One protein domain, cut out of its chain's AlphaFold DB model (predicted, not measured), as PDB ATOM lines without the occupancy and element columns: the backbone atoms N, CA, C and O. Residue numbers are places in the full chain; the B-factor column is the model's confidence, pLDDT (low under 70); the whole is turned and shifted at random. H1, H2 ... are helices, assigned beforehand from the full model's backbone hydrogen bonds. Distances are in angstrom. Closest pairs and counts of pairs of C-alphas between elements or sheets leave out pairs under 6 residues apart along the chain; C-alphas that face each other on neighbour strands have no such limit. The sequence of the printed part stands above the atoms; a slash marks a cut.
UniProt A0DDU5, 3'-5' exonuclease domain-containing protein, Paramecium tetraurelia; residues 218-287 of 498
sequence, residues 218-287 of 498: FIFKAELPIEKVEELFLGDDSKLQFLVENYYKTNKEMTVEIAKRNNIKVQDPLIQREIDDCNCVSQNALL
ATOM      1  N   PHE A 218     101.928 182.180 154.881       92.25
ATOM      2  CA  PHE A 218     103.199 181.478 155.105       92.25
ATOM      3  C   PHE A 218     104.251 182.366 155.768       92.25
ATOM      4  O   PHE A 218     104.922 181.919 156.691       92.25
ATOM      5  N   ILE A 219     104.330 183.637 155.370       94.19
ATOM      6  CA  ILE A 219     105.311 184.588 155.914       94.19
ATOM      7  C   ILE A 219     105.031 184.938 157.387       94.19
ATOM      8  O   ILE A 219     105.966 185.095 158.166       94.19
ATOM      9  N   PHE A 220     103.761 185.096 157.784       93.88
ATOM     10  CA  PHE A 220     103.415 185.702 159.082       93.88
ATOM     11  C   PHE A 220     102.566 184.841 160.017       93.88
ATOM     12  O   PHE A 220     102.463 185.167 161.197       93.88
ATOM     13  N   LYS A 221     101.882 183.807 159.516       90.06
ATOM     14  CA  LYS A 221     100.842 183.077 160.269       90.06
ATOM     15  C   LYS A 221     101.061 181.571 160.349       90.06
ATOM     16  O   LYS A 221     100.475 180.950 161.225       90.06
ATOM     17  N   ALA A 222     101.865 180.989 159.463       86.69
ATOM     18  CA  ALA A 222     102.144 179.555 159.456       86.69
ATOM     19  C   ALA A 222     103.099 179.111 160.579       86.69
ATOM     20  O   ALA A 222     103.382 177.924 160.676       86.69
ATOM     21  N   GLU A 223     103.594 180.048 161.403       89.00
ATOM     22  CA  GLU A 223     104.569 179.792 162.478       89.00
ATOM     23  C   GLU A 223     105.850 179.101 161.972       89.00
ATOM     24  O   GLU A 223     106.537 178.405 162.715       89.00
ATOM     25  N   LEU A 224     106.184 179.314 160.694       90.56
ATOM     26  CA  LEU A 224     107.384 178.776 160.068       90.56
ATOM     27  C   LEU A 224     108.585 179.701 160.301       90.56
ATOM     28  O   LEU A 224     108.448 180.924 160.183       90.56
ATOM     29  N   PRO A 225     109.775 179.137 160.559       92.56
ATOM     30  CA  PRO A 225     111.033 179.870 160.475       92.56
ATOM     31  C   PRO A 225     111.208 180.498 159.090       92.56
ATOM     32  O   PRO A 225     110.802 179.925 158.075       92.56
ATOM     33  N   ILE A 226     111.813 181.682 159.029       94.00
ATOM     34  CA  ILE A 226     111.928 182.438 157.775       94.00
ATOM     35  C   ILE A 226     112.812 181.720 156.750       94.00
ATOM     36  O   ILE A 226     112.549 181.775 155.552       94.00
ATOM     37  N   GLU A 227     113.794 180.958 157.228       94.19
ATOM     38  CA  GLU A 227     114.629 180.046 156.452       94.19
ATOM     39  C   GLU A 227     113.776 178.996 155.734       94.19
ATOM     40  O   GLU A 227     114.036 178.666 154.577       94.19
ATOM     41  N   LYS A 228     112.719 178.500 156.391       94.38
ATOM     42  CA  LYS A 228     111.794 177.534 155.796       94.38
ATOM     43  C   LYS A 228     110.896 178.183 154.747       94.38
ATOM     44  O   LYS A 228     110.648 177.595 153.700       94.38
ATOM     45  N   VAL A 229     110.421 179.404 155.003       95.12
ATOM     46  CA  VAL A 229     109.600 180.155 154.033       95.12
ATOM     47  C   VAL A 229     110.400 180.471 152.773       95.12
ATOM     48  O   VAL A 229     109.898 180.290 151.666       95.12
ATOM     49  N   GLU A 230     111.649 180.902 152.928       95.44
ATOM     50  CA  GLU A 230     112.541 181.090 151.792       95.44
ATOM     51  C   GLU A 230     112.749 179.775 151.034       95.44
ATOM     52  O   GLU A 230     112.548 179.764 149.823       95.44
ATOM     53  N   GLU A 231     113.081 178.671 151.722       94.38
ATOM     54  CA  GLU A 231     113.266 177.350 151.100       94.38
ATOM     55  C   GLU A 231     112.058 176.946 150.237       94.38
ATOM     56  O   GLU A 231     112.226 176.482 149.106       94.38
ATOM     57  N   LEU A 232     110.843 177.165 150.750       93.38
ATOM     58  CA  LEU A 232     109.589 176.896 150.044       93.38
ATOM     59  C   LEU A 232     109.425 177.741 148.774       93.38
ATOM     60  O   LEU A 232     108.814 177.281 147.810       93.38
ATOM     61  N   PHE A 233     109.941 178.970 148.766       94.25
ATOM     62  CA  PHE A 233     109.824 179.903 147.641       94.25
ATOM     63  C   PHE A 233     111.002 179.824 146.660       94.25
ATOM     64  O   PHE A 233     110.945 180.430 145.590       94.25
ATOM     65  N   LEU A 234     112.049 179.053 146.970       92.06
ATOM     66  CA  LEU A 234     113.205 178.880 146.089       92.06
ATOM     67  C   LEU A 234     112.816 178.347 144.709       92.06
ATOM     68  O   LEU A 234     112.262 177.250 144.585       92.06
ATOM     69  N   GLY A 235     113.251 179.071 143.676       89.12
ATOM     70  CA  GLY A 235     112.939 178.791 142.274       89.12
ATOM     71  C   GLY A 235     111.781 179.627 141.725       89.12
ATOM     72  O   GLY A 235     111.456 179.490 140.550       89.12
ATOM     73  N   ASP A 236     111.177 180.493 142.547       92.25
ATOM     74  CA  ASP A 236     110.147 181.441 142.130       92.25
ATOM     75  C   ASP A 236     110.492 182.866 142.589       92.25
ATOM     76  O   ASP A 236     110.179 183.293 143.707       92.25
ATOM     77  N   ASP A 237     111.132 183.619 141.693       95.19
ATOM     78  CA  ASP A 237     111.583 184.990 141.948       95.19
ATOM     79  C   ASP A 237     110.439 185.915 142.373       95.19
ATOM     80  O   ASP A 237     110.647 186.831 143.166       95.19
ATOM     81  N   SER A 238     109.214 185.669 141.892       93.12
ATOM     82  CA  SER A 238     108.053 186.493 142.233       93.12
ATOM     83  C   SER A 238     107.634 186.305 143.692       93.12
ATOM     84  O   SER A 238     107.322 187.276 144.386       93.12
ATOM     85  N   LYS A 239     107.699 185.068 144.202       94.69
ATOM     86  CA  LYS A 239     107.410 184.763 145.611       94.69
ATOM     87  C   LYS A 239     108.511 185.271 146.525       94.69
ATOM     88  O   LYS A 239     108.207 185.800 147.593       94.69
ATOM     89  N   LEU A 240     109.770 185.154 146.106       96.12
ATOM     90  CA  LEU A 240     110.900 185.694 146.860       96.12
ATOM     91  C   LEU A 240     110.882 187.228 146.887       96.12
ATOM     92  O   LEU A 240     111.078 187.813 147.948       96.12
ATOM     93  N   GLN A 241     110.560 187.893 145.774       96.19
ATOM     94  CA  GLN A 241     110.337 189.343 145.747       96.19
ATOM     95  C   GLN A 241     109.216 189.739 146.714       96.19
ATOM     96  O   GLN A 241     109.403 190.630 147.542       96.19
ATOM     97  N   PHE A 242     108.082 189.030 146.678       95.56
ATOM     98  CA  PHE A 242     106.966 189.277 147.589       95.56
ATOM     99  C   PHE A 242     107.359 189.081 149.060       95.56
ATOM    100  O   PHE A 242     106.993 189.898 149.909       95.56
ATOM    101  N   LEU A 243     108.111 188.020 149.370       96.50
ATOM    102  CA  LEU A 243     108.676 187.769 150.695       96.50
ATOM    103  C   LEU A 243     109.521 188.956 151.155       96.50
ATOM    104  O   LEU A 243     109.293 189.470 152.250       96.50
ATOM    105  N   VAL A 244     110.441 189.418 150.306       96.69
ATOM    106  CA  VAL A 244     111.351 190.514 150.638       96.69
ATOM    107  C   VAL A 244     110.569 191.802 150.910       96.69
ATOM    108  O   VAL A 244     110.709 192.419 151.963       96.69
ATOM    109  N   GLU A 245     109.666 192.185 150.013       94.88
ATOM    110  CA  GLU A 245     108.903 193.432 150.138       94.88
ATOM    111  C   GLU A 245     107.961 193.447 151.354       94.88
ATOM    112  O   GLU A 245     107.747 194.495 151.969       94.88
ATOM    113  N   ASN A 246     107.405 192.293 151.738       95.25
ATOM    114  CA  ASN A 246     106.464 192.221 152.855       95.25
ATOM    115  C   ASN A 246     107.162 192.004 154.206       95.25
ATOM    116  O   ASN A 246     106.702 192.551 155.210       95.25
ATOM    117  N   TYR A 247     108.256 191.236 154.258       96.25
ATOM    118  CA  TYR A 247     108.935 190.879 155.511       96.25
ATOM    119  C   TYR A 247     109.987 191.902 155.963       96.25
ATOM    120  O   TYR A 247     110.339 191.939 157.144       96.25
ATOM    121  N   TYR A 248     110.415 192.803 155.073       95.44
ATOM    122  CA  TYR A 248     111.418 193.835 155.355       95.44
ATOM    123  C   TYR A 248     111.145 194.639 156.638       95.44
ATOM    124  O   TYR A 248     112.046 194.867 157.442       95.44
ATOM    125  N   LYS A 249     109.885 195.033 156.876       92.81
ATOM    126  CA  LYS A 249     109.498 195.798 158.079       92.81
ATOM    127  C   LYS A 249     109.630 194.998 159.376       92.81
ATOM    128  O   LYS A 249     109.751 195.599 160.439       92.81
ATOM    129  N   THR A 250     109.568 193.672 159.291       95.00
ATOM    130  CA  THR A 250     109.696 192.767 160.437       95.00
ATOM    131  C   THR A 250     111.158 192.488 160.751       95.00
ATOM    132  O   THR A 250     111.550 192.547 161.913       95.00
ATOM    133  N   ASN A 251     111.970 192.197 159.732       94.81
ATOM    134  CA  ASN A 251     113.397 191.945 159.903       94.81
ATOM    135  C   ASN A 251     114.171 192.380 158.654       94.81
ATOM    136  O   ASN A 251     114.324 191.620 157.697       94.81
ATOM    137  N   LYS A 252     114.663 193.620 158.677       94.44
ATOM    138  CA  LYS A 252     115.409 194.238 157.575       94.44
ATOM    139  C   LYS A 252     116.654 193.439 157.180       94.44
ATOM    140  O   LYS A 252     116.837 193.171 155.999       94.44
ATOM    141  N   GLU A 253     117.481 193.061 158.152       93.69
ATOM    142  CA  GLU A 253     118.767 192.386 157.923       93.69
ATOM    143  C   GLU A 253     118.562 191.047 157.210       93.69
ATOM    144  O   GLU A 253     119.051 190.857 156.099       93.69
ATOM    145  N   MET A 254     117.713 190.181 157.773       93.94
ATOM    146  CA  MET A 254     117.412 188.878 157.178       93.94
ATOM    147  C   MET A 254     116.822 189.012 155.768       93.94
ATOM    148  O   MET A 254     117.149 188.246 154.867       93.94
ATOM    149  N   THR A 255     115.949 189.999 155.561       95.12
ATOM    150  CA  THR A 255     115.275 190.219 154.277       95.12
ATOM    151  C   THR A 255     116.251 190.675 153.189       95.12
ATOM    152  O   THR A 255     116.198 190.189 152.058       95.12
ATOM    153  N   VAL A 256     117.170 191.577 153.534       95.81
ATOM    154  CA  VAL A 256     118.243 192.026 152.641       95.81
ATOM    155  C   VAL A 256     119.168 190.861 152.282       95.81
ATOM    156  O   VAL A 256     119.511 190.691 151.110       95.81
ATOM    157  N   GLU A 257     119.514 190.010 153.249       95.44
ATOM    158  CA  GLU A 257     120.303 188.806 152.983       95.44
ATOM    159  C   GLU A 257     119.573 187.803 152.081       95.44
ATOM    160  O   GLU A 257     120.205 187.257 151.178       95.44
ATOM    161  N   ILE A 258     118.259 187.589 152.270       96.06
ATOM    162  CA  ILE A 258     117.424 186.742 151.394       96.06
ATOM    163  C   ILE A 258     117.481 187.249 149.958       96.06
ATOM    164  O   ILE A 258     117.697 186.470 149.025       96.06
ATOM    165  N   ALA A 259     117.290 188.553 149.769       96.31
ATOM    166  CA  ALA A 259     117.300 189.137 148.441       96.31
ATOM    167  C   ALA A 259     118.676 188.990 147.785       96.31
ATOM    168  O   ALA A 259     118.772 188.570 146.632       96.31
ATOM    169  N   LYS A 260     119.748 189.270 148.538       95.31
ATOM    170  CA  LYS A 260     121.118 189.200 148.027       95.31
ATOM    171  C   LYS A 260     121.523 187.772 147.663       95.31
ATOM    172  O   LYS A 260     122.055 187.570 146.575       95.31
ATOM    173  N   ARG A 261     121.241 186.778 148.517       94.50
ATOM    174  CA  ARG A 261     121.616 185.373 148.258       94.50
ATOM    175  C   ARG A 261     120.873 184.750 147.080       94.50
ATOM    176  O   ARG A 261     121.442 183.907 146.395       94.50
ATOM    177  N   ASN A 262     119.651 185.205 146.804       95.12
ATOM    178  CA  ASN A 262     118.837 184.717 145.687       95.12
ATOM    179  C   ASN A 262     118.842 185.641 144.457       95.12
ATOM    180  O   ASN A 262     118.106 185.386 143.512       95.12
ATOM    181  N   ASN A 263     119.656 186.704 144.439       95.31
ATOM    182  CA  ASN A 263     119.706 187.697 143.354       95.31
ATOM    183  C   ASN A 263     118.351 188.363 143.027       95.31
ATOM    184  O   ASN A 263     118.048 188.655 141.868       95.31
ATOM    185  N   ILE A 264     117.540 188.637 144.049       96.88
ATOM    186  CA  ILE A 264     116.201 189.213 143.901       96.88
ATOM    187  C   ILE A 264     116.268 190.735 143.866       96.88
ATOM    188  O   ILE A 264     116.906 191.372 144.705       96.88
ATOM    189  N   LYS A 265     115.543 191.320 142.909       95.94
ATOM    190  CA  LYS A 265     115.308 192.763 142.821       95.94
ATOM    191  C   LYS A 265     113.914 193.098 143.323       95.94
ATOM    192  O   LYS A 265     112.972 192.349 143.074       95.94
ATOM    193  N   VAL A 266     113.765 194.244 143.970       95.19
ATOM    194  CA  VAL A 266     112.490 194.729 144.515       95.19
ATOM    195  C   VAL A 266     112.103 196.069 143.911       95.19
ATOM    196  O   VAL A 266     112.940 196.784 143.360       95.19
ATOM    197  N   GLN A 267     110.818 196.401 143.991       92.69
ATOM    198  CA  GLN A 267     110.295 197.636 143.409       92.69
ATOM    199  C   GLN A 267     110.581 198.864 144.278       92.69
ATOM    200  O   GLN A 267     110.731 199.963 143.746       92.69
ATOM    201  N   ASP A 268     110.653 198.696 145.602       93.75
ATOM    202  CA  ASP A 268     110.925 199.793 146.531       93.75
ATOM    203  C   ASP A 268     112.394 200.260 146.408       93.75
ATOM    204  O   ASP A 268     113.308 199.491 146.735       93.75
ATOM    205  N   PRO A 269     112.660 201.513 145.982       94.62
ATOM    206  CA  PRO A 269     114.023 202.000 145.771       94.62
ATOM    207  C   PRO A 269     114.875 202.048 147.044       94.62
ATOM    208  O   PRO A 269     116.099 201.948 146.960       94.62
ATOM    209  N   LEU A 270     114.255 202.226 148.217       93.56
ATOM    210  CA  LEU A 270     114.976 202.253 149.490       93.56
ATOM    211  C   LEU A 270     115.452 200.849 149.854       93.56
ATOM    212  O   LEU A 270     116.620 200.674 150.188       93.56
ATOM    213  N   ILE A 271     114.569 199.853 149.727       94.94
ATOM    214  CA  ILE A 271     114.923 198.452 149.977       94.94
ATOM    215  C   ILE A 271     115.982 197.998 148.964       94.94
ATOM    216  O   ILE A 271     116.980 197.397 149.355       94.94
ATOM    217  N   GLN A 272     115.820 198.342 147.680       97.12
ATOM    218  CA  GLN A 272     116.777 197.967 146.635       97.12
ATOM    219  C   GLN A 272     118.180 198.512 146.913       97.12
ATOM    220  O   GLN A 272     119.153 197.771 146.799       97.12
ATOM    221  N   ARG A 273     118.293 199.775 147.343       96.06
ATOM    222  CA  ARG A 273     119.587 200.369 147.695       96.06
ATOM    223  C   ARG A 273     120.289 199.601 148.815       96.06
ATOM    224  O   ARG A 273     121.490 199.380 148.745       96.06
ATOM    225  N   GLU A 274     119.551 199.176 149.834       95.94
ATOM    226  CA  GLU A 274     120.130 198.410 150.941       95.94
ATOM    227  C   GLU A 274     120.564 197.003 150.528       95.94
ATOM    228  O   GLU A 274     121.569 196.501 151.026       95.94
ATOM    229  N   ILE A 275     119.839 196.381 149.595       95.88
ATOM    230  CA  ILE A 275     120.252 195.119 148.973       95.88
ATOM    231  C   ILE A 275     121.556 195.318 148.197       95.88
ATOM    232  O   ILE A 275     122.488 194.519 148.328       95.88
ATOM    233  N   ASP A 276     121.652 196.391 147.415       95.31
ATOM    234  CA  ASP A 276     122.842 196.703 146.625       95.31
ATOM    235  C   ASP A 276     124.062 196.958 147.528       95.31
ATOM    236  O   ASP A 276     125.120 196.368 147.289       95.31
ATOM    237  N   ASP A 277     123.879 197.720 148.613       95.06
ATOM    238  CA  ASP A 277     124.911 198.073 149.600       95.06
ATOM    239  C   ASP A 277     125.302 196.900 150.535       95.06
ATOM    240  O   ASP A 277     126.308 196.971 151.251       95.06
ATOM    241  N   CYS A 278     124.534 195.803 150.545       92.94
ATOM    242  CA  CYS A 278     124.804 194.636 151.385       92.94
ATOM    243  C   CYS A 278     126.016 193.826 150.891       92.94
ATOM    244  O   CYS A 278     126.007 193.282 149.781       92.94
ATOM    245  N   ASN A 279     127.031 193.705 151.756       89.56
ATOM    246  CA  ASN A 279     128.280 192.974 151.502       89.56
ATOM    247  C   ASN A 279     128.412 191.668 152.300       89.56
ATOM    248  O   ASN A 279     129.290 190.861 152.000       89.56
ATOM    249  N   CYS A 280     127.585 191.464 153.326       82.81
ATOM    250  CA  CYS A 280     127.642 190.292 154.191       82.81
ATOM    251  C   CYS A 280     126.354 189.494 154.005       82.81
ATOM    252  O   CYS A 280     125.269 190.043 154.153       82.81
ATOM    253  N   VAL A 281     126.472 188.223 153.631       89.50
ATOM    254  CA  VAL A 281     125.324 187.370 153.319       89.50
ATOM    255  C   VAL A 281     125.533 186.038 154.013       89.50
ATOM    256  O   VAL A 281     126.462 185.304 153.663       89.50
ATOM    257  N   SER A 282     124.696 185.730 155.004       89.44
ATOM    258  CA  SER A 282     124.672 184.394 155.587       89.44
ATOM    259  C   SER A 282     123.925 183.425 154.664       89.44
ATOM    260  O   SER A 282     123.036 183.805 153.893       89.44
ATOM    261  N   GLN A 283     124.331 182.157 154.694       90.44
ATOM    262  CA  GLN A 283     123.610 181.100 153.993       90.44
ATOM    263  C   GLN A 283     122.352 180.729 154.777       90.44
ATOM    264  O   GLN A 283     122.331 180.786 156.006       90.44
ATOM    265  N   ASN A 284     121.312 180.290 154.069       93.25
ATOM    266  CA  ASN A 284     120.153 179.690 154.716       93.25
ATOM    267  C   ASN A 284     120.595 178.418 155.458       93.25
ATOM    268  O   ASN A 284     121.112 177.488 154.836       93.25
ATOM    269  N   ALA A 285     120.368 178.367 156.772       92.12
ATOM    270  CA  ALA A 285     120.833 177.277 157.625       92.12
ATOM    271  C   ALA A 285     120.310 175.892 157.198       92.12
ATOM    272  O   ALA A 285     121.065 174.926 157.279       92.12
ATOM    273  N   LEU A 286     119.069 175.794 156.697       91.88
ATOM    274  CA  LEU A 286     118.488 174.536 156.201       91.88
ATOM    275  C   LEU A 286     119.140 174.054 154.906       91.88
ATOM    276  O   LEU A 286     119.225 172.852 154.670       91.88
ATOM    277  N   LEU A 287     119.570 174.989 154.056       90.00
ATOM    278  CA  LEU A 287     120.245 174.672 152.795       90.00
ATOM    279  C   LEU A 287     121.731 174.387 153.011       90.00
ATOM    280  O   LEU A 287     122.316 173.575 152.303       90.00
TER     281      LEU A 287
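Overview. This is residues 218 to 287 of the 498 residues of the protein "3'-5' exonuclease domain-containing protein" of Paramecium tetraurelia (UniProt A0DDU5). Three short helices, H1, H2 and H3, run up and down side by side with their centres in a triangle, and a fourth, H4, crosses the far side of H3 from H1 at a steep angle. The ten residues after H4, 278 to 287, fold back as a tail past H3 toward the H1 end of the domain, while residues 218 to 225 make a curved lead-in to H1. The printed part has 70 residues with four named helices, in the order H1, H2, H3, H4 along the chain, and no named strand; the class is all helix, with 38 of the 70 residues in the named helices. The whole is compact, with a radius of gyration of the C-alphas of 11.0 A, and the C-alphas span 29 by 21 by 21 A along their three main axes.

Arrangement. The longest helix by residues is H2, residues 237 to 247, and it touches two others. One is H3, residues 252 to 261: the two form a helical hairpin, running opposite ways at a shallow tilt of 13 degrees, and their closest C-alphas, those of Val 244 and Thr 255, are 5.4 A apart. The other is H1, residues 226 to 233, which forms a second helical hairpin with H2, running opposite ways at a shallow tilt of 27 degrees. The closest C-alphas of H1 and H2 are those of Phe 233 and Lys 239, 5.8 A apart. H1 and H3 are close but not clearly touching: their closest C-alphas, those of Glu 230 and Ile 258, are 7.5 A apart, and the two helices run the same way at a steep tilt of 38 degrees. H4, residues 269 to 277, touches H3, with the C-alphas of Val 256 and Ile 275 the closest at 5.2 A. H3 and H4 run the same way at a steep tilt of 65 degrees. H2 and H4 are close but not clearly touching, with the C-alphas of Glu 245 and Ile 271 the closest at 7.8 A, and they are about perpendicular, at 76 degrees. H1 and H4 are apart. Of the 3 pairs of helices that touch, 2 are at a shallow tilt, and the helix packing is mostly aligned, but only just. In H1, H2, H3 and H4 every pair of backbone O of residue i and N of residue i+4 is within hydrogen-bond range.

Along the chain. H2 goes from C-alpha 237 at (111.583, 184.990, 141.948) to C-alpha 247 at (108.935, 190.879, 155.511), 15.0 A from first to last C-alpha. H3, from Lys 252 to Arg 261, measures 14.3 A. H4, from Pro 269 to Asp 277, measures 12.2 A and ends with C-alpha 277 at (124.911, 198.073, 149.600). H1, from Ile 226 to Phe 233, measures 10.7 A and begins with C-alpha 226 at (111.928, 182.438, 157.775).

Size, cuts and confidence. The two C-alphas farthest apart in the domain are those of Ala 222 and Asp 277, 31.0 A from each other. The first and last printed C-alphas, those of Phe 218 and Leu 287, are 18.5 A apart. The link from H1 to H2, of 3 residues, and the link from H2 to H3, of 4 residues, are tight; the link from H3 to H4, of 7 residues, is short. The printed part has no cut between residues 218 and 287. In this predicted model the mean pLDDT of the printed part is 93.7, and no printed residue is under 70.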